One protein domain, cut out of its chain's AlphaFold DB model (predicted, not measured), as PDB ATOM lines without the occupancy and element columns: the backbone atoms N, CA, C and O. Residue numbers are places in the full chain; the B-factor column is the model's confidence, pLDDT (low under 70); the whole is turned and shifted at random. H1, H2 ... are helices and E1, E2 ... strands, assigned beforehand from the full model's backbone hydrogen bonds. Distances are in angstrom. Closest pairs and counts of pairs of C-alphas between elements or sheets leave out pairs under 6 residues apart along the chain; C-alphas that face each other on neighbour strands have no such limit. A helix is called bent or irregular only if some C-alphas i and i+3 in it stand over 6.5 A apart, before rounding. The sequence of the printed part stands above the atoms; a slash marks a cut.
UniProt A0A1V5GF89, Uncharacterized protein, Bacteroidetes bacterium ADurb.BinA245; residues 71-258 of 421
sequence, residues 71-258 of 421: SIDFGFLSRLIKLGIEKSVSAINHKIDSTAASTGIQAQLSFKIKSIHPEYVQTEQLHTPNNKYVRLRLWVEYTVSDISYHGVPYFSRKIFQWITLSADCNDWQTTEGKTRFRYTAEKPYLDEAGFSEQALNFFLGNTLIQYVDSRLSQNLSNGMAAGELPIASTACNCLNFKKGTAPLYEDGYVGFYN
ATOM      1  N   SER A  71      43.527  13.252  32.151       87.69
ATOM      2  CA  SER A  71      42.595  12.280  32.713       87.69
ATOM      3  C   SER A  71      41.475  13.014  33.434       87.69
ATOM      4  O   SER A  71      41.702  14.056  34.045       87.69
ATOM      5  N   ILE A  72      40.260  12.483  33.339       87.00
ATOM      6  CA  ILE A  72      39.136  12.931  34.159       87.00
ATOM      7  C   ILE A  72      38.571  11.725  34.893       87.00
ATOM      8  O   ILE A  72      38.147  10.751  34.264       87.00
ATOM      9  N   ASP A  73      38.561  11.815  36.217       88.62
ATOM     10  CA  ASP A  73      38.026  10.779  37.090       88.62
ATOM     11  C   ASP A  73      36.498  10.737  37.020       88.62
ATOM     12  O   ASP A  73      35.817  11.769  36.952       88.62
ATOM     13  N   PHE A  74      35.936   9.532  37.076       86.38
ATOM     14  CA  PHE A  74      34.488   9.354  37.087       86.38
ATOM     15  C   PHE A  74      33.858   9.985  38.327       86.38
ATOM     16  O   PHE A  74      32.797  10.593  38.209       86.38
ATOM     17  N   GLY A  75      34.541   9.960  39.477       86.38
ATOM     18  CA  GLY A  75      34.106  10.674  40.678       86.38
ATOM     19  C   GLY A  75      33.957  12.185  40.469       86.38
ATOM     20  O   GLY A  75      32.998  12.782  40.960       86.38
ATOM     21  N   PHE A  76      34.842  12.822  39.692       87.75
ATOM     22  CA  PHE A  76      34.705  14.244  39.360       87.75
ATOM     23  C   PHE A  76      33.453  14.504  38.508       87.75
ATOM     24  O   PHE A  76      32.670  15.403  38.816       87.75
ATOM     25  N   LEU A  77      33.218  13.680  37.482       86.38
ATOM     26  CA  LEU A  77      32.035  13.793  36.623       86.38
ATOM     27  C   LEU A  77      30.730  13.547  37.400       86.38
ATOM     28  O   LEU A  77      29.776  14.313  37.257       86.38
ATOM     29  N   SER A  78      30.703  12.531  38.267       84.94
ATOM     30  CA  SER A  78      29.564  12.242  39.143       84.94
ATOM     31  C   SER A  78      29.272  13.396  40.104       84.94
ATOM     32  O   SER A  78      28.106  13.723  40.317       84.94
ATOM     33  N   ARG A  79      30.299  14.075  40.641       87.88
ATOM     34  CA  ARG A  79      30.118  15.261  41.500       87.88
ATOM     35  C   ARG A  79      29.494  16.439  40.757       87.88
ATOM     36  O   ARG A  79      28.631  17.099  41.324       87.88
ATOM     37  N   LEU A  80      29.878  16.691  39.503       85.94
ATOM     38  CA  LEU A  80      29.257  17.756  38.702       85.94
ATOM     39  C   LEU A  80      27.762  17.500  38.485       85.94
ATOM     40  O   LEU A  80      26.950  18.410  38.644       85.94
ATOM     41  N   ILE A  81      27.392  16.254  38.180       84.81
ATOM     42  CA  ILE A  81      25.985  15.860  38.066       84.81
ATOM     43  C   ILE A  81      25.266  15.974  39.407       84.81
ATOM     44  O   ILE A  81      24.165  16.519  39.457       84.81
ATOM     45  N   LYS A  82      25.902  15.537  40.498       87.31
ATOM     46  CA  LYS A  82      25.359  15.668  41.853       87.31
ATOM     47  C   LYS A  82      25.020  17.120  42.188       87.31
ATOM     48  O   LYS A  82      23.899  17.378  42.601       87.31
ATOM     49  N   LEU A  83      25.928  18.063  41.934       85.69
ATOM     50  CA  LEU A  83      25.690  19.496  42.153       85.69
ATOM     51  C   LEU A  83      24.515  20.027  41.311       85.69
ATOM     52  O   LEU A  83      23.710  20.826  41.792       85.69
ATOM     53  N   GLY A  84      24.388  19.571  40.060       80.75
ATOM     54  CA  GLY A  84      23.251  19.909  39.197       80.75
ATOM     55  C   GLY A  84      21.911  19.410  39.752       80.75
ATOM     56  O   GLY A  84      20.918  20.145  39.741       80.75
ATOM     57  N   ILE A  85      21.894  18.189  40.294       81.38
ATOM     58  CA  ILE A  85      20.719  17.607  40.950       81.38
ATOM     59  C   ILE A  85      20.412  18.340  42.259       81.38
ATOM     60  O   ILE A  85      19.263  18.707  42.473       81.38
ATOM     61  N   GLU A  86      21.412  18.626  43.098       85.44
ATOM     62  CA  GLU A  86      21.249  19.375  44.356       85.44
ATOM     63  C   GLU A  86      20.588  20.733  44.116       85.44
ATOM     64  O   GLU A  86      19.626  21.085  44.800       85.44
ATOM     65  N   LYS A  87      21.045  21.467  43.097       81.12
ATOM     66  CA  LYS A  87      20.456  22.754  42.715       81.12
ATOM     67  C   LYS A  87      18.998  22.607  42.274       81.12
ATOM     68  O   LYS A  87      18.153  23.400  42.687       81.12
ATOM     69  N   SER A  88      18.696  21.594  41.462       76.56
ATOM     70  CA  SER A  88      17.328  21.309  41.008       76.56
ATOM     71  C   SER A  88      16.407  20.917  42.167       76.56
ATOM     72  O   SER A  88      15.306  21.452  42.285       76.56
ATOM     73  N   VAL A  89      16.865  20.036  43.060       79.00
ATOM     74  CA  VAL A  89      16.116  19.592  44.246       79.00
ATOM     75  C   VAL A  89      15.863  20.759  45.202       79.00
ATOM     76  O   VAL A  89      14.736  20.934  45.654       79.00
ATOM     77  N   SER A  90      16.866  21.603  45.454       81.00
ATOM     78  CA  SER A  90      16.712  22.803  46.285       81.00
ATOM     79  C   SER A  90      15.676  23.775  45.709       81.00
ATOM     80  O   SER A  90      14.809  24.252  46.442       81.00
ATOM     81  N   ALA A  91      15.698  24.015  44.393       73.88
ATOM     82  CA  ALA A  91      14.711  24.866  43.731       73.88
ATOM     83  C   ALA A  91      13.286  24.287  43.801       73.88
ATOM     84  O   ALA A  91      12.320  25.035  43.966       73.88
ATOM     85  N   ILE A  92      13.144  22.960  43.694       74.00
ATOM     86  CA  ILE A  92      11.855  22.274  43.837       74.00
ATOM     87  C   ILE A  92      11.337  22.395  45.274       74.00
ATOM     88  O   ILE A  92      10.186  22.783  45.449       74.00
ATOM     89  N   ASN A  93      12.176  22.139  46.281       80.06
ATOM     90  CA  ASN A  93      11.793  22.261  47.692       80.06
ATOM     91  C   ASN A  93      11.339  23.684  48.029       80.06
ATOM     92  O   ASN A  93      10.233  23.863  48.522       80.06
ATOM     93  N   HIS A  94      12.107  24.701  47.627       80.56
ATOM     94  CA  HIS A  94      11.709  26.099  47.819       80.56
ATOM     95  C   HIS A  94      10.337  26.405  47.189       80.56
ATOM     96  O   HIS A  94       9.532  27.155  47.742       80.56
ATOM     97  N   LYS A  95      10.045  25.828  46.017       74.62
ATOM     98  CA  LYS A  95       8.749  26.000  45.355       74.62
ATOM     99  C   LYS A  95       7.618  25.307  46.116       74.62
ATOM    100  O   LYS A  95       6.554  25.910  46.255       74.62
ATOM    101  N   ILE A  96       7.840  24.090  46.610       73.75
ATOM    102  CA  ILE A  96       6.878  23.370  47.456       73.75
ATOM    103  C   ILE A  96       6.567  24.213  48.697       73.75
ATOM    104  O   ILE A  96       5.408  24.580  48.885       73.75
ATOM    105  N   ASP A  97       7.595  24.648  49.430       81.88
ATOM    106  CA  ASP A  97       7.459  25.465  50.642       81.88
ATOM    107  C   ASP A  97       6.674  26.758  50.378       81.88
ATOM    108  O   ASP A  97       5.735  27.089  51.102       81.88
ATOM    109  N   SER A  98       6.984  27.457  49.279       80.25
ATOM    110  CA  SER A  98       6.300  28.705  48.906       80.25
ATOM    111  C   SER A  98       4.815  28.530  48.548       80.25
ATOM    112  O   SER A  98       4.055  29.495  48.596       80.25
ATOM    113  N   THR A  99       4.389  27.316  48.181       73.88
ATOM    114  CA  THR A  99       3.001  27.019  47.778       73.88
ATOM    115  C   THR A  99       2.215  26.244  48.831       73.88
ATOM    116  O   THR A  99       1.001  26.117  48.695       73.88
ATOM    117  N   ALA A 100       2.863  25.778  49.902       75.62
ATOM    118  CA  ALA A 100       2.244  24.926  50.913       75.62
ATOM    119  C   ALA A 100       1.011  25.570  51.573       75.62
ATOM    120  O   ALA A 100       0.010  24.897  51.804       75.62
ATOM    121  N   ALA A 101       1.039  26.886  51.815       77.44
ATOM    122  CA  ALA A 101      -0.083  27.610  52.416       77.44
ATOM    123  C   ALA A 101      -1.327  27.689  51.508       77.44
ATOM    124  O   ALA A 101      -2.445  27.741  52.014       77.44
ATOM    125  N   SER A 102      -1.151  27.701  50.181       74.19
ATOM    126  CA  SER A 102      -2.258  27.816  49.220       74.19
ATOM    127  C   SER A 102      -2.764  26.466  48.717       74.19
ATOM    128  O   SER A 102      -3.936  26.347  48.374       74.19
ATOM    129  N   THR A 103      -1.903  25.450  48.675       69.81
ATOM    130  CA  THR A 103      -2.258  24.101  48.210       69.81
ATOM    131  C   THR A 103      -2.581  23.139  49.347       69.81
ATOM    132  O   THR A 103      -3.182  22.099  49.094       69.81
ATOM    133  N   GLY A 104      -2.172  23.455  50.582       70.44
ATOM    134  CA  GLY A 104      -2.273  22.555  51.732       70.44
ATOM    135  C   GLY A 104      -1.297  21.376  51.690       70.44
ATOM    136  O   GLY A 104      -1.393  20.500  52.547       70.44
ATOM    137  N   ILE A 105      -0.389  21.334  50.706       70.94
ATOM    138  CA  ILE A 105       0.548  20.230  50.475       70.94
ATOM    139  C   ILE A 105       1.913  20.582  51.068       70.94
ATOM    140  O   ILE A 105       2.519  21.579  50.677       70.94
ATOM    141  N   GLN A 106       2.428  19.728  51.949       78.00
ATOM    142  CA  GLN A 106       3.827  19.748  52.386       78.00
ATOM    143  C   GLN A 106       4.528  18.501  51.856       78.00
ATOM    144  O   GLN A 106       3.913  17.441  51.813       78.00
ATOM    145  N   ALA A 107       5.779  18.632  51.414       76.44
ATOM    146  CA  ALA A 107       6.621  17.519  50.980       76.44
ATOM    147  C   ALA A 107       8.090  17.953  50.948       76.44
ATOM    148  O   ALA A 107       8.386  19.110  50.650       76.44
ATOM    149  N   GLN A 108       9.012  17.017  51.163       82.00
ATOM    150  CA  GLN A 108      10.446  17.257  51.035       82.00
ATOM    151  C   GLN A 108      11.058  16.315  49.999       82.00
ATOM    152  O   GLN A 108      10.917  15.098  50.071       82.00
ATOM    153  N   LEU A 109      11.772  16.869  49.022       78.56
ATOM    154  CA  LEU A 109      12.514  16.102  48.030       78.56
ATOM    155  C   LEU A 109      13.971  15.929  48.475       78.56
ATOM    156  O   LEU A 109      14.668  16.898  48.783       78.56
ATOM    157  N   SER A 110      14.446  14.690  48.449       84.81
ATOM    158  CA  SER A 110      15.849  14.310  48.629       84.81
ATOM    159  C   SER A 110      16.274  13.338  47.527       84.81
ATOM    160  O   SER A 110      15.435  12.845  46.771       84.81
ATOM    161  N   PHE A 111      17.574  13.068  47.388       85.56
ATOM    162  CA  PHE A 111      18.064  12.157  46.355       85.56
ATOM    163  C   PHE A 111      19.314  11.383  46.790       85.56
ATOM    164  O   PHE A 111      20.093  11.828  47.636       85.56
ATOM    165  N   LYS A 112      19.521  10.220  46.171       89.06
ATOM    166  CA  LYS A 112      20.725   9.392  46.267       89.06
ATOM    167  C   LYS A 112      21.187   9.013  44.867       89.06
ATOM    168  O   LYS A 112      20.366   8.715  44.006       89.06
ATOM    169  N   ILE A 113      22.499   9.000  44.648       86.00
ATOM    170  CA  ILE A 113      23.102   8.598  43.373       86.00
ATOM    171  C   ILE A 113      23.878   7.306  43.585       86.00
ATOM    172  O   ILE A 113      24.639   7.181  44.545       86.00
ATOM    173  N   LYS A 114      23.709   6.360  42.666       84.00
ATOM    174  CA  LYS A 114      24.503   5.143  42.574       84.00
ATOM    175  C   LYS A 114      25.152   5.064  41.196       84.00
ATOM    176  O   LYS A 114      24.471   4.987  40.176       84.00
ATOM    177  N   SER A 115      26.478   5.065  41.179       76.31
ATOM    178  CA  SER A 115      27.268   4.897  39.960       76.31
ATOM    179  C   SER A 115      27.258   3.431  39.510       76.31
ATOM    180  O   SER A 115      27.434   2.520  40.324       76.31
ATOM    181  N   ILE A 116      27.053   3.192  38.214       77.44
ATOM    182  CA  ILE A 116      27.128   1.862  37.594       77.44
ATOM    183  C   ILE A 116      28.423   1.722  36.804       77.44
ATOM    184  O   ILE A 116      29.038   2.707  36.400       77.44
ATOM    185  N   HIS A 117      28.829   0.467  36.607       77.00
ATOM    186  CA  HIS A 117      30.000   0.064  35.844       77.00
ATOM    187  C   HIS A 117      30.167   0.878  34.540       77.00
ATOM    188  O   HIS A 117      29.280   0.833  33.684       77.00
ATOM    189  N   PRO A 118      31.292   1.597  34.354       82.44
ATOM    190  CA  PRO A 118      31.546   2.362  33.139       82.44
ATOM    191  C   PRO A 118      31.843   1.441  31.951       82.44
ATOM    192  O   PRO A 118      32.600   0.465  32.036       82.44
ATOM    193  N   GLU A 119      31.273   1.789  30.807       83.62
ATOM    194  CA  GLU A 119      31.322   1.010  29.578       83.62
ATOM    195  C   GLU A 119      32.114   1.743  28.503       83.62
ATOM    196  O   GLU A 119      32.046   2.964  28.366       83.62
ATOM    197  N   TYR A 120      32.844   0.977  27.699       81.75
ATOM    198  CA  TYR A 120      33.437   1.484  26.473       81.75
ATOM    199  C   TYR A 120      32.511   1.127  25.330       81.75
ATOM    200  O   TYR A 120      32.292  -0.053  25.060       81.75
ATOM    201  N   VAL A 121      31.954   2.140  24.685       83.25
ATOM    202  CA  VAL A 121      30.980   1.953  23.621       83.25
ATOM    203  C   VAL A 121      31.557   2.500  22.333       83.25
ATOM    204  O   VAL A 121      32.332   3.456  22.318       83.25
ATOM    205  N   GLN A 122      31.185   1.861  21.238       71.81
ATOM    206  CA  GLN A 122      31.561   2.264  19.905       71.81
ATOM    207  C   GLN A 122      30.287   2.414  19.080       71.81
ATOM    208  O   GLN A 122      29.395   1.573  19.164       71.81
ATOM    209  N   THR A 123      30.178   3.496  18.313       67.31
ATOM    210  CA  THR A 123      29.102   3.611  17.328       67.31
ATOM    211  C   THR A 123      29.284   2.556  16.239       67.31
ATOM    212  O   THR A 123      30.405   2.168  15.918       67.31
ATOM    213  N   GLU A 124      28.180   2.109  15.652       62.41
ATOM    214  CA  GLU A 124      28.173   1.133  14.556       62.41
ATOM    215  C   GLU A 124      27.650   1.793  13.280       62.41
ATOM    216  O   GLU A 124      26.630   1.429  12.704       62.41
ATOM    217  N   GLN A 125      28.332   2.853  12.867       52.41
ATOM    218  CA  GLN A 125      28.055   3.568  11.636       52.41
ATOM    219  C   GLN A 125      28.787   2.878  10.485       52.41
ATOM    220  O   GLN A 125      30.003   2.686  10.519       52.41
ATOM    221  N   LEU A 126      28.024   2.529   9.451       44.69
ATOM    222  CA  LEU A 126      28.518   1.896   8.223       44.69
ATOM    223  C   LEU A 126      29.264   2.876   7.301       44.69
ATOM    224  O   LEU A 126      30.023   2.461   6.431       44.69
ATOM    225  N   HIS A 127      29.015   4.172   7.480       44.59
ATOM    226  CA  HIS A 127      29.215   5.210   6.465       44.59
ATOM    227  C   HIS A 127      30.043   6.403   6.953       44.59
ATOM    228  O   HIS A 127      30.367   7.301   6.182       44.59
ATOM    229  N   THR A 128      30.390   6.424   8.235       49.50
ATOM    230  CA  THR A 128      31.125   7.514   8.878       49.50
ATOM    231  C   THR A 128      32.127   6.937   9.878       49.50
ATOM    232  O   THR A 128      31.917   5.826  10.381       49.50
ATOM    233  N   PRO A 129      33.230   7.657  10.170       51.78
ATOM    234  CA  PRO A 129      34.163   7.259  11.214       51.78
ATOM    235  C   PRO A 129      33.417   7.026  12.517       51.78
ATOM    236  O   PRO A 129      32.584   7.833  12.930       51.78
ATOM    237  N   ASN A 130      33.717   5.907  13.165       61.84
ATOM    238  CA  ASN A 130      32.991   5.556  14.363       61.84
ATOM    239  C   ASN A 130      33.529   6.326  15.556       61.84
ATOM    240  O   ASN A 130      34.732   6.498  15.731       61.84
ATOM    241  N   ASN A 131      32.628   6.783  16.407       72.12
ATOM    242  CA  ASN A 131      33.007   7.373  17.670       72.12
ATOM    243  C   ASN A 131      33.110   6.255  18.691       72.12
ATOM    244  O   ASN A 131      32.170   5.488  18.899       72.12
ATOM    245  N   LYS A 132      34.262   6.173  19.347       78.62
ATOM    246  CA  LYS A 132      34.340   5.488  20.632       78.62
ATOM    247  C   LYS A 132      34.061   6.519  21.705       78.62
ATOM    248  O   LYS A 132      34.453   7.678  21.572       78.62
ATOM    249  N   TYR A 133      33.371   6.102  22.746       88.56
ATOM    250  CA  TYR A 133      33.079   6.947  23.882       88.56
ATOM    251  C   TYR A 133      32.980   6.095  25.135       88.56
ATOM    252  O   TYR A 133      32.589   4.927  25.105       88.56
ATOM    253  N   VAL A 134      33.357   6.697  26.249       88.88
ATOM    254  CA  VAL A 134      33.183   6.095  27.563       88.88
ATOM    255  C   VAL A 134      31.827   6.523  28.075       88.88
ATOM    256  O   VAL A 134      31.523   7.714  28.100       88.88
ATOM    257  N   ARG A 135      31.009   5.553  28.460       88.88
ATOM    258  CA  ARG A 135      29.681   5.761  29.011       88.88
ATOM    259  C   ARG A 135      29.700   5.444  30.501       88.88
ATOM    260  O   ARG A 135      30.064   4.338  30.885       88.88
ATOM    261  N   LEU A 136      29.258   6.385  31.324       87.69
ATOM    262  CA  LEU A 136      29.020   6.183  32.748       87.69
ATOM    263  C   LEU A 136      27.527   6.363  33.013       87.69
ATOM    264  O   LEU A 136      26.966   7.420  32.734       87.69
ATOM    265  N   ARG A 137      26.872   5.319  33.521       87.62
ATOM    266  CA  ARG A 137      25.457   5.376  33.894       87.62
ATOM    267  C   ARG A 137      25.337   5.631  35.387       87.62
ATOM    268  O   ARG A 137      25.937   4.923  36.191       87.62
ATOM    269  N   LEU A 138      24.549   6.635  35.739       86.50
ATOM    270  CA  LEU A 138      24.202   6.988  37.103       86.50
ATOM    271  C   LEU A 138      22.731   6.665  37.320       86.50
ATOM    272  O   LEU A 138      21.871   7.071  36.538       86.50
ATOM    273  N   TRP A 139      22.460   5.935  38.389       87.12
ATOM    274  CA  TRP A 139      21.120   5.698  38.889       87.12
ATOM    275  C   TRP A 139      20.808   6.715  39.974       87.12
ATOM    276  O   TRP A 139      21.525   6.776  40.976       87.12
ATOM    277  N   VAL A 140      19.757   7.504  39.790       84.25
ATOM    278  CA  VAL A 140      19.302   8.473  40.787       84.25
ATOM    279  C   VAL A 140      17.991   7.993  41.388       84.25
ATOM    280  O   VAL A 140      17.019   7.780  40.669       84.25
ATOM    281  N   GLU A 141      17.978   7.829  42.707       87.06
ATOM    282  CA  GLU A 141      16.783   7.574  43.508       87.06
ATOM    283  C   GLU A 141      16.402   8.875  44.207       87.06
ATOM    284  O   GLU A 141      17.090   9.318  45.126       87.06
ATOM    285  N   TYR A 142      15.313   9.495  43.773       79.44
ATOM    286  CA  TYR A 142      14.691  10.600  44.483       79.44
ATOM    287  C   TYR A 142      13.713  10.044  45.512       79.44
ATOM    288  O   TYR A 142      12.915   9.161  45.203       79.44
ATOM    289  N   THR A 143      13.760  10.566  46.731       82.69
ATOM    290  CA  THR A 143      12.791  10.258  47.783       82.69
ATOM    291  C   THR A 143      12.007  11.519  48.094       82.69
ATOM    292  O   THR A 143      12.590  12.525  48.498       82.69
ATOM    293  N   VAL A 144      10.695  11.459  47.894       77.31
ATOM    294  CA  VAL A 144       9.754  12.483  48.347       77.31
ATOM    295  C   VAL A 144       9.264  12.031  49.716       77.31
ATOM    296  O   VAL A 144       8.527  11.050  49.788       77.31
ATOM    297  N   SER A 145       9.722  12.673  50.786       78.94
ATOM    298  CA  SER A 145       9.306  12.392  52.159       78.94
ATOM    299  C   SER A 145       8.281  13.408  52.651       78.94
ATOM    300  O   SER A 145       8.042  14.437  52.014       78.94
ATOM    301  N   ASP A 146       7.665  13.082  53.788       74.25
ATOM    302  CA  ASP A 146       6.829  14.001  54.566       74.25
ATOM    303  C   ASP A 146       5.648  14.584  53.779       74.25
ATOM    304  O   ASP A 146       5.220  15.711  54.028       74.25
ATOM    305  N   ILE A 147       5.104  13.805  52.831       71.38
ATOM    306  CA  ILE A 147       3.956  14.223  52.027       71.38
ATOM    307  C   ILE A 147       2.731  14.298  52.931       71.38
ATOM    308  O   ILE A 147       2.196  13.260  53.315       71.38
ATOM    309  N   SER A 148       2.262  15.501  53.241       74.25
ATOM    310  CA  SER A 148       1.019  15.716  53.983       74.25
ATOM    311  C   SER A 148       0.066  16.622  53.212       74.25
ATOM    312  O   SER A 148       0.485  17.508  52.465       74.25
ATOM    313  N   TYR A 149      -1.233  16.383  53.390       70.75
ATOM    314  CA  TYR A 149      -2.301  17.219  52.847       70.75
ATOM    315  C   TYR A 149      -3.180  17.695  54.002       70.75
ATOM    316  O   TYR A 149      -3.811  16.879  54.673       70.75
ATOM    317  N   HIS A 150      -3.162  18.999  54.288       70.56
ATOM    318  CA  HIS A 150      -3.860  19.608  55.429       70.56
ATOM    319  C   HIS A 150      -3.650  18.866  56.772       70.56
ATOM    320  O   HIS A 150      -4.560  18.788  57.594       70.56
ATOM    321  N   GLY A 151      -2.453  18.312  57.008       65.94
ATOM    322  CA  GLY A 151      -2.095  17.635  58.266       65.94
ATOM    323  C   GLY A 151      -2.510  16.157  58.388       65.94
ATOM    324  O   GLY A 151      -2.329  15.570  59.452       65.94
ATOM    325  N   VAL A 152      -3.041  15.543  57.323       62.25
ATOM    326  CA  VAL A 152      -3.445  14.118  57.237       62.25
ATOM    327  C   VAL A 152      -2.258  13.259  56.727       62.25
ATOM    328  O   VAL A 152      -1.439  13.790  55.972       62.25
ATOM    329  N   PRO A 153      -2.081  11.985  57.167       64.38
ATOM    330  CA  PRO A 153      -0.749  11.425  57.406       64.38
ATOM    331  C   PRO A 153       0.106  11.090  56.180       64.38
ATOM    332  O   PRO A 153      -0.360  10.883  55.060       64.38
ATOM    333  N   TYR A 154       1.390  10.994  56.523       63.53
ATOM    334  CA  TYR A 154       2.594  10.986  55.711       63.53
ATOM    335  C   TYR A 154       2.807   9.687  54.939       63.53
ATOM    336  O   TYR A 154       2.920   8.610  55.527       63.53
ATOM    337  N   PHE A 155       2.956   9.793  53.623       66.56
ATOM    338  CA  PHE A 155       3.575   8.742  52.820       66.56
ATOM    339  C   PHE A 155       4.840   9.274  52.155       66.56
ATOM    340  O   PHE A 155       5.093  10.478  52.102       66.56
ATOM    341  N   SER A 156       5.681   8.357  51.692       70.88
ATOM    342  CA  SER A 156       6.881   8.691  50.936       70.88
ATOM    343  C   SER A 156       6.860   7.975  49.601       70.88
ATOM    344  O   SER A 156       6.464   6.812  49.530       70.88
ATOM    345  N   ARG A 157       7.317   8.656  48.552       69.31
ATOM    346  CA  ARG A 157       7.482   8.071  47.219       69.31
ATOM    347  C   ARG A 157       8.945   7.973  46.850       69.31
ATOM    348  O   ARG A 157       9.742   8.847  47.194       69.31
ATOM    349  N   LYS A 158       9.263   6.943  46.072       74.81
ATOM    350  CA  LYS A 158      10.540   6.827  45.376       74.81
ATOM    351  C   LYS A 158      10.338   7.033  43.883       74.81
ATOM    352  O   LYS A 158       9.388   6.519  43.298       74.81
ATOM    353  N   ILE A 159      11.232   7.809  43.287       75.00
ATOM    354  CA  ILE A 159      11.274   8.074  41.850       75.00
ATOM    355  C   ILE A 159      12.674   7.737  41.375       75.00
ATOM    356  O   ILE A 159      13.659   8.136  41.997       75.00
ATOM    357  N   PHE A 160      12.763   7.036  40.255       79.50
ATOM    358  CA  PHE A 160      14.033   6.611  39.694       79.50
ATOM    359  C   PHE A 160      14.301   7.299  38.366       79.50
ATOM    360  O   PHE A 160      13.398   7.542  37.564       79.50
ATOM    361  N   GLN A 161      15.568   7.622  38.129       79.12
ATOM    362  CA  GLN A 161      16.011   8.239  36.892       79.12
ATOM    363  C   GLN A 161      17.396   7.733  36.505       79.12
ATOM    364  O   GLN A 161      18.322   7.708  37.320       79.12
ATOM    365  N   TRP A 162      17.554   7.397  35.229       83.94
ATOM    366  CA  TRP A 162      18.862   7.161  34.637       83.94
ATOM    367  C   TRP A 162      19.454   8.457  34.111       83.94
ATOM    368  O   TRP A 162      18.819   9.185  33.349       83.94
ATOM    369  N   ILE A 163      20.712   8.704  34.455       84.94
ATOM    370  CA  ILE A 163      21.522   9.741  33.828       84.94
ATOM    371  C   ILE A 163      22.715   9.061  33.179       84.94
ATOM    372  O   ILE A 163      23.514   8.395  33.832       84.94
ATOM    373  N   THR A 164      22.839   9.231  31.870       88.00
ATOM    374  CA  THR A 164      23.976   8.725  31.112       88.00
ATOM    375  C   THR A 164      24.951   9.860  30.858       88.00
ATOM    376  O   THR A 164      24.622  10.824  30.176       88.00
ATOM    377  N   LEU A 165      26.165   9.718  31.373       88.62
ATOM    378  CA  LEU A 165      27.318  10.539  31.041       88.62
ATOM    379  C   LEU A 165      28.095   9.874  29.906       88.62
ATOM    380  O   LEU A 165      28.271   8.655  29.884       88.62
ATOM    381  N   SER A 166      28.583  10.673  28.969       90.31
ATOM    382  CA  SER A 166      29.407  10.218  27.856       90.31
ATOM    383  C   SER A 166      30.609  11.131  27.682       90.31
ATOM    384  O   SER A 166      30.475  12.352  27.686       90.31
ATOM    385  N   ALA A 167      31.782  10.524  27.545       91.06
ATOM    386  CA  ALA A 167      33.035  11.202  27.267       91.06
ATOM    387  C   ALA A 167      33.584  10.687  25.937       91.06
ATOM    388  O   ALA A 167      33.799   9.484  25.773       91.06
ATOM    389  N   ASP A 168      33.798  11.591  24.989       90.25
ATOM    390  CA  ASP A 168      34.252  11.257  23.647       90.25
ATOM    391  C   ASP A 168      35.322  12.228  23.148       90.25
ATOM    392  O   ASP A 168      35.483  13.335  23.662       90.25
ATOM    393  N   CYS A 169      36.086  11.775  22.160       84.25
ATOM    394  CA  CYS A 169      36.949  12.647  21.387       84.25
ATOM    395  C   CYS A 169      36.239  12.948  20.067       84.25
ATOM    396  O   CYS A 169      36.285  12.143  19.134       84.25
ATOM    397  N   ASN A 170      35.508  14.060  20.030       81.75
ATOM    398  CA  ASN A 170      34.737  14.443  18.859       81.75
ATOM    399  C   ASN A 170      35.687  14.804  17.720       81.75
ATOM    400  O   ASN A 170      36.668  15.500  17.952       81.75
ATOM    401  N   ASP A 171      35.378  14.358  16.505       69.50
ATOM    402  CA  ASP A 171      36.206  14.596  15.321       69.50
ATOM    403  C   ASP A 171      37.650  14.084  15.445       69.50
ATOM    404  O   ASP A 171      38.570  14.615  14.833       69.50
ATOM    405  N   TRP A 172      37.872  13.014  16.212       72.19
ATOM    406  CA  TRP A 172      39.197  12.410  16.407       72.19
ATOM    407  C   TRP A 172      39.939  12.098  15.093       72.19
ATOM    408  O   TRP A 172      41.171  12.103  15.059       72.19
ATOM    409  N   GLN A 173      39.202  11.833  14.009       59.75
ATOM    410  CA  GLN A 173      39.733  11.539  12.681       59.75
ATOM    411  C   GLN A 173      40.457  12.728  12.038       59.75
ATOM    412  O   GLN A 173      41.277  12.520  11.150       59.75
ATOM    413  N   THR A 174      40.159  13.961  12.459       55.72
ATOM    414  CA  THR A 174      40.723  15.180  11.860       55.72
ATOM    415  C   THR A 174      42.081  15.550  12.437       55.72
ATOM    416  O   THR A 174      42.674  16.519  11.980       55.72
ATOM    417  N   THR A 175      42.573  14.822  13.446       55.31
ATOM    418  CA  THR A 175      43.771  15.145  14.253       55.31
ATOM    419  C   THR A 175      43.658  16.416  15.110       55.31
ATOM    420  O   THR A 175      44.467  16.612  16.010       55.31
ATOM    421  N   GLU A 176      42.597  17.200  14.919       64.00
ATOM    422  CA  GLU A 176      42.225  18.385  15.704       64.00
ATOM    423  C   GLU A 176      40.951  18.149  16.535       64.00
ATOM    424  O   GLU A 176      40.267  19.094  16.942       64.00
ATOM    425  N   GLY A 177      40.604  16.878  16.761       71.38
ATOM    426  CA  GLY A 177      39.432  16.492  17.535       71.38
ATOM    427  C   GLY A 177      39.434  17.112  18.932       71.38
ATOM    428  O   GLY A 177      40.477  17.487  19.461       71.38
ATOM    429  N   LYS A 178      38.260  17.247  19.548       83.44
ATOM    430  CA  LYS A 178      38.105  17.903  20.853       83.44
ATOM    431  C   LYS A 178      37.454  16.984  21.868       83.44
ATOM    432  O   LYS A 178      36.485  16.287  21.567       83.44
ATOM    433  N   THR A 179      37.964  17.019  23.097       89.62
ATOM    434  CA  THR A 179      37.329  16.338  24.227       89.62
ATOM    435  C   THR A 179      35.927  16.895  24.421       89.62
ATOM    436  O   THR A 179      35.770  18.110  24.562       89.62
ATOM    437  N   ARG A 180      34.932  16.014  24.481       90.12
ATOM    438  CA  ARG A 180      33.531  16.368  24.678       90.12
ATOM    439  C   ARG A 180      32.926  15.515  25.784       90.12
ATOM    440  O   ARG A 180      33.135  14.303  25.823       90.12
ATOM    441  N   PHE A 181      32.156  16.157  26.660       90.31
ATOM    442  CA  PHE A 181      31.481  15.510  27.783       90.31
ATOM    443  C   PHE A 181      30.001  15.845  27.742       90.31
ATOM    444  O   PHE A 181      29.620  16.989  27.964       90.31
ATOM    445  N   ARG A 182      29.155  14.859  27.464       90.19
ATOM    446  CA  ARG A 182      27.706  15.047  27.360       90.19
ATOM    447  C   ARG A 182      26.991  14.252  28.429       90.19
ATOM    448  O   ARG A 182      27.438  13.164  28.786       90.19
ATOM    449  N   TYR A 183      25.859  14.759  28.879       87.94
ATOM    450  CA  TYR A 183      24.948  14.024  29.736       87.94
ATOM    451  C   TYR A 183      23.553  13.993  29.121       87.94
ATOM    452  O   TYR A 183      23.127  14.929  28.445       87.94
ATOM    453  N   THR A 184      22.839  12.902  29.357       86.44
ATOM    454  CA  THR A 184      21.439  12.735  28.976       86.44
ATOM    455  C   THR A 184      20.700  12.134  30.157       86.44
ATOM    456  O   THR A 184      21.051  11.032  30.589       86.44
ATOM    457  N   ALA A 185      19.699  12.834  30.683       79.75
ATOM    458  CA  ALA A 185      18.787  12.257  31.658       79.75
ATOM    459  C   ALA A 185      17.592  11.629  30.936       79.75
ATOM    460  O   ALA A 185      16.995  12.237  30.045       79.75
ATOM    461  N   GLU A 186      17.260  10.400  31.303       76.88
ATOM    462  CA  GLU A 186      16.033   9.750  30.861       76.88
ATOM    463  C   GLU A 186      14.828  10.338  31.605       76.88
ATOM    464  O   GLU A 186      14.964  11.043  32.615       76.88
ATOM    465  N   LYS A 187      13.624  10.060  31.095       70.00
ATOM    466  CA  LYS A 187      12.402  10.439  31.808       70.00
ATOM    467  C   LYS A 187      12.373   9.702  33.153       70.00
ATOM    468  O   LYS A 187      12.609   8.493  33.163       70.00
ATOM    469  N   PRO A 188      12.106  10.403  34.268       66.50
ATOM    470  CA  PRO A 188      11.948   9.743  35.552       66.50
ATOM    471  C   PRO A 188      10.742   8.805  35.498       66.50
ATOM    472  O   PRO A 188       9.749   9.107  34.832       66.50
ATOM    473  N   TYR A 189      10.826   7.683  36.204       66.50
ATOM    474  CA  TYR A 189       9.707   6.768  36.375       66.50
ATOM    475  C   TYR A 189       9.433   6.541  37.863       66.50
ATOM    476  O   TYR A 189      10.332   6.607  38.705       66.50
ATOM    477  N   LEU A 190       8.159   6.333  38.174       65.62
ATOM    478  CA  LEU A 190       7.662   6.113  39.526       65.62
ATOM    479  C   LEU A 190       7.574   4.612  39.799       65.62
ATOM    480  O   LEU A 190       7.218   3.851  38.899       65.62
ATOM    481  N   ASP A 191       7.876   4.208  41.032       60.44
ATOM    482  CA  ASP A 191       7.466   2.887  41.515       60.44
ATOM    483  C   ASP A 191       5.932   2.807  41.603       60.44
ATOM    484  O   ASP A 191       5.243   3.828  41.702       60.44
ATOM    485  N   GLU A 192       5.394   1.586  41.552       56.69
ATOM    486  CA  GLU A 192       3.955   1.351  41.686       56.69
ATOM    487  C   GLU A 192       3.420   1.910  43.011       56.69
ATOM    488  O   GLU A 192       4.035   1.764  44.069       56.69
ATOM    489  N   ALA A 193       2.249   2.550  42.948       55.12
ATOM    490  CA  ALA A 193       1.644   3.183  44.110       55.12
ATOM    491  C   ALA A 193       1.259   2.145  45.175       55.12
ATOM    492  O   ALA A 193       0.538   1.184  44.885       55.12
ATOM    493  N   GLY A 194       1.692   2.364  46.419       55.09
ATOM    494  CA  GLY A 194       1.407   1.467  47.541       55.09
ATOM    495  C   GLY A 194      -0.082   1.433  47.925       55.09
ATOM    496  O   GLY A 194      -0.856   2.332  47.601       55.09
ATOM    497  N   PHE A 195      -0.506   0.411  48.676       45.53
ATOM    498  CA  PHE A 195      -1.914   0.251  49.089       45.53
ATOM    499  C   PHE A 195      -2.459   1.447  49.900       45.53
ATOM    500  O   PHE A 195      -3.574   1.909  49.659       45.53
ATOM    501  N   SER A 196      -1.665   2.003  50.821       48.97
ATOM    502  CA  SER A 196      -2.031   3.186  51.623       48.97
ATOM    503  C   SER A 196      -2.224   4.450  50.779       48.97
ATOM    504  O   SER A 196      -3.027   5.319  51.106       48.97
ATOM    505  N   GLU A 197      -1.515   4.529  49.665       50.25
ATOM    506  CA  GLU A 197      -1.505   5.655  48.748       50.25
ATOM    507  C   GLU A 197      -2.670   5.607  47.758       50.25
ATOM    508  O   GLU A 197      -3.287   6.634  47.483       50.25
ATOM    509  N   GLN A 198      -3.051   4.412  47.303       50.41
ATOM    510  CA  GLN A 198      -4.294   4.213  46.558       50.41
ATOM    511  C   GLN A 198      -5.523   4.516  47.430       50.41
ATOM    512  O   GLN A 198      -6.462   5.160  46.960       50.41
ATOM    513  N   ALA A 199      -5.491   4.136  48.714       44.66
ATOM    514  CA  ALA A 199      -6.554   4.449  49.667       44.66
ATOM    515  C   ALA A 199      -6.689   5.966  49.905       44.66
ATOM    516  O   ALA A 199      -7.778   6.514  49.765       44.66
ATOM    517  N   LEU A 200      -5.594   6.681  50.185       47.38
ATOM    518  CA  LEU A 200      -5.612   8.140  50.371       47.38
ATOM    519  C   LEU A 200      -5.998   8.906  49.098       47.38
ATOM    520  O   LEU A 200      -6.752   9.874  49.166       47.38
ATOM    521  N   ASN A 201      -5.541   8.458  47.927       45.94
ATOM    522  CA  ASN A 201      -5.909   9.060  46.648       45.94
ATOM    523  C   ASN A 201      -7.406   8.886  46.325       45.94
ATOM    524  O   ASN A 201      -8.016   9.786  45.752       45.94
ATOM    525  N   PHE A 202      -8.013   7.776  46.756       42.59
ATOM    526  CA  PHE A 202      -9.460   7.563  46.704       42.59
ATOM    527  C   PHE A 202     -10.219   8.523  47.642       42.59
ATOM    528  O   PHE A 202     -11.210   9.121  47.226       42.59
ATOM    529  N   PHE A 203      -9.727   8.753  48.869       39.88
ATOM    530  CA  PHE A 203     -10.356   9.672  49.836       39.88
ATOM    531  C   PHE A 203     -10.156  11.168  49.520       39.88
ATOM    532  O   PHE A 203     -10.949  11.992  49.969       39.88
ATOM    533  N   LEU A 204      -9.144  11.525  48.723       44.47
ATOM    534  CA  LEU A 204      -8.814  12.904  48.324       44.47
ATOM    535  C   LEU A 204      -9.181  13.223  46.859       44.47
ATOM    536  O   LEU A 204      -8.637  14.150  46.251       44.47
ATOM    537  N   GLY A 205     -10.090  12.448  46.262       43.28
ATOM    538  CA  GLY A 205     -10.656  12.746  44.943       43.28
ATOM    539  C   GLY A 205      -9.657  12.683  43.780       43.28
ATOM    540  O   GLY A 205      -9.790  13.441  42.825       43.28
ATOM    541  N   ASN A 206      -8.665  11.789  43.833       49.88
ATOM    542  CA  ASN A 206      -7.687  11.531  42.765       49.88
ATOM    543  C   ASN A 206      -6.664  12.656  42.467       49.88
ATOM    544  O   ASN A 206      -5.951  12.593  41.462       49.88
ATOM    545  N   THR A 207      -6.575  13.694  43.303       47.50
ATOM    546  CA  THR A 207      -5.800  14.916  43.000       47.50
ATOM    547  C   THR A 207      -4.341  14.871  43.457       47.50
ATOM    548  O   THR A 207      -3.467  15.441  42.801       47.50
ATOM    549  N   LEU A 208      -4.052  14.172  44.555       50.41
ATOM    550  CA  LEU A 208      -2.733  14.189  45.190       50.41
ATOM    551  C   LEU A 208      -1.671  13.484  44.338       50.41
ATOM    552  O   LEU A 208      -0.591  14.029  44.113       50.41
ATOM    553  N   ILE A 209      -2.013  12.313  43.793       57.44
ATOM    554  CA  ILE A 209      -1.134  11.550  42.899       57.44
ATOM    555  C   ILE A 209      -0.866  12.345  41.619       57.44
ATOM    556  O   ILE A 209       0.283  12.502  41.221       57.44
ATOM    557  N   GLN A 210      -1.900  12.942  41.021       58.44
ATOM    558  CA  GLN A 210      -1.749  13.746  39.805       58.44
ATOM    559  C   GLN A 210      -0.922  15.018  40.032       58.44
ATOM    560  O   GLN A 210      -0.160  15.420  39.152       58.44
ATOM    561  N   TYR A 211      -1.037  15.659  41.195       57.62
ATOM    562  CA  TYR A 211      -0.251  16.847  41.526       57.62
ATOM    563  C   TYR A 211       1.232  16.507  41.713       57.62
ATOM    564  O   TYR A 211       2.092  17.160  41.119       57.62
ATOM    565  N   VAL A 212       1.529  15.457  42.482       58.56
ATOM    566  CA  VAL A 212       2.893  14.967  42.718       58.56
ATOM    567  C   VAL A 212       3.519  14.487  41.406       58.56
ATOM    568  O   VAL A 212       4.609  14.937  41.053       58.56
ATOM    569  N   ASP A 213       2.800  13.686  40.620       60.75
ATOM    570  CA  ASP A 213       3.296  13.141  39.353       60.75
ATOM    571  C   ASP A 213       3.469  14.222  38.287       60.75
ATOM    572  O   ASP A 213       4.491  14.237  37.599       60.75
ATOM    573  N   SER A 214       2.537  15.175  38.166       59.09
ATOM    574  CA  SER A 214       2.658  16.267  37.189       59.09
ATOM    575  C   SER A 214       3.765  17.250  37.558       59.09
ATOM    576  O   SER A 214       4.543  17.638  36.689       59.09
ATOM    577  N   ARG A 215       3.904  17.628  38.836       58.81
ATOM    578  CA  ARG A 215       4.925  18.590  39.270       58.81
ATOM    579  C   ARG A 215       6.316  17.975  39.322       58.81
ATOM    580  O   ARG A 215       7.257  18.641  38.897       58.81
ATOM    581  N   LEU A 216       6.473  16.740  39.792       59.31
ATOM    582  CA  LEU A 216       7.784  16.090  39.830       59.31
ATOM    583  C   LEU A 216       8.221  15.665  38.437       59.31
ATOM    584  O   LEU A 216       9.338  15.989  38.049       59.31
ATOM    585  N   SER A 217       7.341  15.062  37.633       57.78
ATOM    586  CA  SER A 217       7.714  14.673  36.272       57.78
ATOM    587  C   SER A 217       8.026  15.891  35.405       57.78
ATOM    588  O   SER A 217       9.028  15.860  34.699       57.78
ATOM    589  N   GLN A 218       7.255  16.988  35.473       56.78
ATOM    590  CA  GLN A 218       7.543  18.200  34.685       56.78
ATOM    591  C   GLN A 218       8.787  18.953  35.179       56.78
ATOM    592  O   GLN A 218       9.586  19.400  34.361       56.78
ATOM    593  N   ASN A 219       8.992  19.098  36.492       57.44
ATOM    594  CA  ASN A 219      10.142  19.857  36.995       57.44
ATOM    595  C   ASN A 219      11.453  19.046  36.933       57.44
ATOM    596  O   ASN A 219      12.494  19.627  36.633       57.44
ATOM    597  N   LEU A 220      11.420  17.722  37.138       58.19
ATOM    598  CA  LEU A 220      12.608  16.859  37.011       58.19
ATOM    599  C   LEU A 220      12.993  16.613  35.546       58.19
ATOM    600  O   LEU A 220      14.181  16.576  35.232       58.19
ATOM    601  N   SER A 221      12.017  16.495  34.634       52.84
ATOM    602  CA  SER A 221      12.314  16.377  33.194       52.84
ATOM    603  C   SER A 221      12.915  17.659  32.612       52.84
ATOM    604  O   SER A 221      13.809  17.578  31.771       52.84
ATOM    605  N   ASN A 222      12.500  18.834  33.099       52.97
ATOM    606  CA  ASN A 222      13.063  20.117  32.671       52.97
ATOM    607  C   ASN A 222      14.410  20.448  33.342       52.97
ATOM    608  O   ASN A 222      15.230  21.141  32.746       52.97
ATOM    609  N   GLY A 223      14.659  19.955  34.562       52.00
ATOM    610  CA  GLY A 223      15.863  20.278  35.341       52.00
ATOM    611  C   GLY A 223      17.167  19.654  34.826       52.00
ATOM    612  O   GLY A 223      18.243  20.152  35.145       52.00
ATOM    613  N   MET A 224      17.095  18.591  34.012       61.16
ATOM    614  CA  MET A 224      18.270  17.857  33.515       61.16
ATOM    615  C   MET A 224      18.143  17.404  32.053       61.16
ATOM    616  O   MET A 224      18.518  16.286  31.696       61.16
ATOM    617  N   ALA A 225      17.633  18.272  31.178       63.69
ATOM    618  CA  ALA A 225      17.648  18.011  29.738       63.69
ATOM    619  C   ALA A 225      19.077  17.729  29.230       63.69
ATOM    620  O   ALA A 225      20.060  18.187  29.821       63.69
ATOM    621  N   ALA A 226      19.183  16.957  28.142       74.44
ATOM    622  CA  ALA A 226      20.462  16.599  27.537       74.44
ATOM    623  C   ALA A 226      21.341  17.837  27.310       74.44
ATOM    624  O   ALA A 226      20.875  18.841  26.773       74.44
ATOM    625  N   GLY A 227      22.607  17.755  27.704       79.88
ATOM    626  CA  GLY A 227      23.506  18.900  27.676       79.88
ATOM    627  C   GLY A 227      24.973  18.509  27.628       79.88
ATOM    628  O   GLY A 227      25.341  17.333  27.715       79.88
ATOM    629  N   GLU A 228      25.821  19.519  27.475       84.06
ATOM    630  CA  GLU A 228      27.272  19.385  27.549       84.06
ATOM    631  C   GLU A 228      27.751  19.867  28.923       84.06
ATOM    632  O   GLU A 228      27.279  20.883  29.436       84.06
ATOM    633  N   LEU A 229      28.662  19.123  29.550       83.19
ATOM    634  CA  LEU A 229      29.279  19.561  30.797       83.19
ATOM    635  C   LEU A 229      30.249  20.713  30.499       83.19
ATOM    636  O   LEU A 229      30.977  20.639  29.508       83.19
ATOM    637  N   PRO A 230      30.331  21.743  31.363       78.88
ATOM    638  CA  PRO A 230      31.170  22.926  31.159       78.88
ATOM    639  C   PRO A 230      32.648  22.630  31.463       78.88
ATOM    640  O   PRO A 230      33.291  23.268  32.293       78.88
ATOM    641  N   ILE A 231      33.191  21.605  30.818       82.88
ATOM    642  CA  ILE A 231      34.568  21.158  30.963       82.88
ATOM    643  C   ILE A 231      35.330  21.694  29.754       82.88
ATOM    644  O   ILE A 231      34.963  21.401  28.620       82.88
ATOM    645  N   ALA A 232      36.392  22.471  29.994       80.44
ATOM    646  CA  ALA A 232      37.189  23.080  28.927       80.44
ATOM    647  C   ALA A 232      37.560  22.043  27.859       80.44
ATOM    648  O   ALA A 232      38.088  20.986  28.203       80.44
ATOM    649  N   SER A 233      37.281  22.321  26.585       81.50
ATOM    650  CA  SER A 233      37.633  21.401  25.500       81.50
ATOM    651  C   SER A 233      39.143  21.414  25.253       81.50
ATOM    652  O   SER A 233      39.788  22.460  25.311       81.50
ATOM    653  N   THR A 234      39.733  20.248  25.008       82.25
ATOM    654  CA  THR A 234      41.161  20.115  24.684       82.25
ATOM    655  C   THR A 234      41.324  19.254  23.441       82.25
ATOM    656  O   THR A 234      40.493  18.382  23.192       82.25
ATOM    657  N   ALA A 235      42.377  19.497  22.661       81.50
ATOM    658  CA  ALA A 235      42.657  18.700  21.474       81.50
ATOM    659  C   ALA A 235      42.941  17.236  21.850       81.50
ATOM    660  O   ALA A 235      43.700  16.963  22.777       81.50
ATOM    661  N   CYS A 236      42.337  16.293  21.137       78.25
ATOM    662  CA  CYS A 236      42.547  14.864  21.291       78.25
ATOM    663  C   CYS A 236      42.346  14.160  19.946       78.25
ATOM    664  O   CYS A 236      41.645  14.639  19.057       78.25
ATOM    665  N   ASN A 237      42.908  12.964  19.821       71.94
ATOM    666  CA  ASN A 237      42.600  12.044  18.720       71.94
ATOM    667  C   ASN A 237      42.412  10.596  19.197       71.94
ATOM    668  O   ASN A 237      42.161   9.684  18.410       71.94
ATOM    669  N   CYS A 238      42.549  10.373  20.502       78.12
ATOM    670  CA  CYS A 238      42.505   9.068  21.120       78.12
ATOM    671  C   CYS A 238      41.954   9.179  22.543       78.12
ATOM    672  O   CYS A 238      42.173  10.169  23.246       78.12
ATOM    673  N   LEU A 239      41.257   8.128  22.971       84.94
ATOM    674  CA  LEU A 239      40.795   7.981  24.338       84.94
ATOM    675  C   LEU A 239      40.964   6.539  24.821       84.94
ATOM    676  O   LEU A 239      40.794   5.576  24.067       84.94
ATOM    677  N   ASN A 240      41.255   6.402  26.104       83.19
ATOM    678  CA  ASN A 240      41.254   5.137  26.823       83.19
ATOM    679  C   ASN A 240      40.524   5.330  28.153       83.19
ATOM    680  O   ASN A 240      40.272   6.458  28.569       83.19
ATOM    681  N   PHE A 241      40.189   4.247  28.839       86.75
ATOM    682  CA  PHE A 241      39.597   4.333  30.164       86.75
ATOM    683  C   PHE A 241      40.166   3.269  31.084       86.75
ATOM    684  O   PHE A 241      40.448   2.145  30.670       86.75
ATOM    685  N   LYS A 242      40.304   3.638  32.351       85.06
ATOM    686  CA  LYS A 242      40.591   2.706  33.425       85.06
ATOM    687  C   LYS A 242      39.299   2.490  34.194       85.06
ATOM    688  O   LYS A 242      38.715   3.434  34.719       85.06
ATOM    689  N   LYS A 243      38.844   1.240  34.238       79.25
ATOM    690  CA  LYS A 243      37.715   0.845  35.082       79.25
ATOM    691  C   LYS A 243      38.144   0.952  36.546       79.25
ATOM    692  O   LYS A 243      39.190   0.413  36.902       79.25
ATOM    693  N   GLY A 244      37.335   1.614  37.370       74.81
ATOM    694  CA  GLY A 244      37.393   1.429  38.819       74.81
ATOM    695  C   GLY A 244      36.944   0.010  39.177       74.81
ATOM    696  O   GLY A 244      36.234  -0.640  38.402       74.81
ATOM    697  N   THR A 245      37.369  -0.491  40.330       75.56
ATOM    698  CA  THR A 245      36.929  -1.790  40.856       75.56
ATOM    699  C   THR A 245      35.700  -1.610  41.730       75.56
ATOM    700  O   THR A 245      35.640  -0.671  42.518       75.56
ATOM    701  N   ALA A 246      34.729  -2.522  41.631       64.50
ATOM    702  CA  ALA A 246      33.587  -2.528  42.540       64.50
ATOM    703  C   ALA A 246      34.067  -2.564  44.008       64.50
ATOM    704  O   ALA A 246      35.012  -3.297  44.304       64.50
ATOM    705  N   PRO A 247      33.435  -1.813  44.931       66.12
ATOM    706  CA  PRO A 247      32.262  -0.950  44.742       66.12
ATOM    707  C   PRO A 247      32.587   0.482  44.264       66.12
ATOM    708  O   PRO A 247      31.672   1.257  43.995       66.12
ATOM    709  N   LEU A 248      33.867   0.836  44.136       72.50
ATOM    710  CA  LEU A 248      34.367   2.178  43.834       72.50
ATOM    711  C   LEU A 248      34.588   2.375  42.326       72.50
ATOM    712  O   LEU A 248      35.693   2.633  41.848       72.50
ATOM    713  N   TYR A 249      33.515   2.281  41.538       74.19
ATOM    714  CA  TYR A 249      33.593   2.583  40.099       74.19
ATOM    715  C   TYR A 249      34.042   4.026  39.811       74.19
ATOM    716  O   TYR A 249      34.555   4.304  38.728       74.19
ATOM    717  N   GLU A 250      33.878   4.918  40.789       75.12
ATOM    718  CA  GLU A 250      34.258   6.331  40.736       75.12
ATOM    719  C   GLU A 250      35.777   6.567  40.725       75.12
ATOM    720  O   GLU A 250      36.199   7.613  40.236       75.12
ATOM    721  N   ASP A 251      36.578   5.584  41.159       81.38
ATOM    722  CA  ASP A 251      38.053   5.617  41.121       81.38
ATOM    723  C   ASP A 251      38.614   5.361  39.711       81.38
ATOM    724  O   ASP A 251      39.822   5.425  39.463       81.38
ATOM    725  N   GLY A 252      37.740   4.999  38.771       85.94
ATOM    726  CA  GLY A 252      38.095   4.919  37.366       85.94
ATOM    727  C   GLY A 252      38.244   6.302  36.738       85.94
ATOM    728  O   GLY A 252      37.743   7.305  37.244       85.94
ATOM    729  N   TYR A 253      38.874   6.340  35.570       88.88
ATOM    730  CA  TYR A 253      39.032   7.574  34.810       88.88
ATOM    731  C   TYR A 253      38.916   7.331  33.310       88.88
ATOM    732  O   TYR A 253      39.190   6.239  32.801       88.88
ATOM    733  N   VAL A 254      38.566   8.391  32.586       89.12
ATOM    734  CA  VAL A 254      38.766   8.491  31.139       89.12
ATOM    735  C   VAL A 254      40.046   9.278  30.870       89.12
ATOM    736  O   VAL A 254      40.233  10.380  31.377       89.12
ATOM    737  N   GLY A 255      40.960   8.682  30.112       88.69
ATOM    738  CA  GLY A 255      42.209   9.298  29.679       88.69
ATOM    739  C   GLY A 255      42.106   9.746  28.227       88.69
ATOM    740  O   GLY A 255      41.711   8.963  27.361       88.69
ATOM    741  N   PHE A 256      42.499  10.984  27.962       86.94
ATOM    742  CA  PHE A 256      42.610  11.560  26.631       86.94
ATOM    743  C   PHE A 256      44.074  11.663  26.239       86.94
ATOM    744  O   PHE A 256      44.939  12.039  27.035       86.94
ATOM    745  N   TYR A 257      44.334  11.318  24.986       82.25
ATOM    746  CA  TYR A 257      45.671  11.250  24.431       82.25
ATOM    747  C   TYR A 257      45.707  12.087  23.164       82.25
ATOM    748  O   TYR A 257      44.774  12.073  22.354       82.25
ATOM    749  N   ASN A 258      46.804  12.813  23.019       71.75
ATOM    750  CA  ASN A 258      47.184  13.430  21.772       71.75
ATOM    751  C   ASN A 258      48.340  12.585  21.264       71.75
ATOM    752  O   ASN A 258      49.505  12.860  21.549       71.75
TER     753      ASN A 258
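AT A GLANCE: This is residues 71 to 258 of the 421 residues of an uncharacterized protein of Bacteroidetes bacterium ADurb.BinA245 (UniProt A0A1V5GF89). A long, twisted sheet of E2, E3, E4, E5 and E6 runs along the domain on its two long strands E4 and E5, with the long helix H1 over one face and H3 over the other, where the sheet curls round H3. At one end the small sheet E1, E8, E7 is face to face with part of the large one, a sandwich; H2 is at the other end. The printed part has 188 residues with three named helices and eight named strands, in the order E1 H1 E2 E3 E4 E5 E6 H2 H3 E7 E8; the class is mixed, helices and strands. Neighbour strands are antiparallel in both sheets, and the large one is branched. The whole is loose, with a radius of gyration of the C-alphas of 20.4 A, and only just elongated, spanning 64 by 32 by 30 A.

HOW THE PARTS SIT: E1, residues 71 to 73, is an edge strand antiparallel to E8, residues 253 to 257, with N 72 and O 254 2.9 A apart. H1, residues 74 to 103, is on the large sheet; its closest C-alphas to E2, residues 105 to 115, are those of Ala 100 and Gln 106, 5.6 A apart. E2 and E3, residues 119 to 122, lie on one side of E4, residues 132 to 149, and E5, residues 152 to 170, on the other side. E3, E4, E5 and E6, residues 178 to 185, form a meander, each strand the antiparallel neighbour of the one before. Within hydrogen-bond range are N 110 and O 143 of E2 and E4, 2.9 A, N 121 and O 133 of E3 and E4, 2.9 A, N 140 and O 161 of E4 and E5, 2.9 A, and N 166 and O 182 of E5 and E6, 2.7 A. H2, residues 195 to 203, only grazes this sheet, with residues 196 to 200. H3, residues 207 to 223, lies on the opposite face from H1; its residues 219 to 223 touch residues 85 to 92 of H1, closest at the C-alphas of Ser 88 and Gly 223, 5.9 A, at a steep tilt of 38 degrees, opposite ways. H2 and H3 only just touch, only at the corner, with 3 pairs of C-alphas within 8 A. E7, residues 238 to 242, forms a hairpin with E8, with N 240 and O 255 2.9 A apart. Every O i to N i+4 pair is within hydrogen-bond range in H2 and H3, and 24 of 26 in H1.

IN THESE COORDINATES: E1 begins at C-alpha 71, (42.595, 12.280, 32.713). H1 is 41.1 A long, with a kink of 30 degrees near residue 97; it is irregular, C-alphas 98 and 101 being 7.4 A apart. E4 measures 50.2 A and bends by 52 degrees at residue 146; E5 measures 54.1 A. E8 ends at C-alpha 257, (45.671, 11.250, 24.431).

THE WHOLE: The C-alphas farthest apart, those of Thr 175 and Phe 203, are 65.0 A apart. The printed part has no cut, and the link from H3 to E7, 14 residues, is long. The mean pLDDT of the printed part is 73.4; 60 residues are under 70, among them 123 to 130 and 188 to 225.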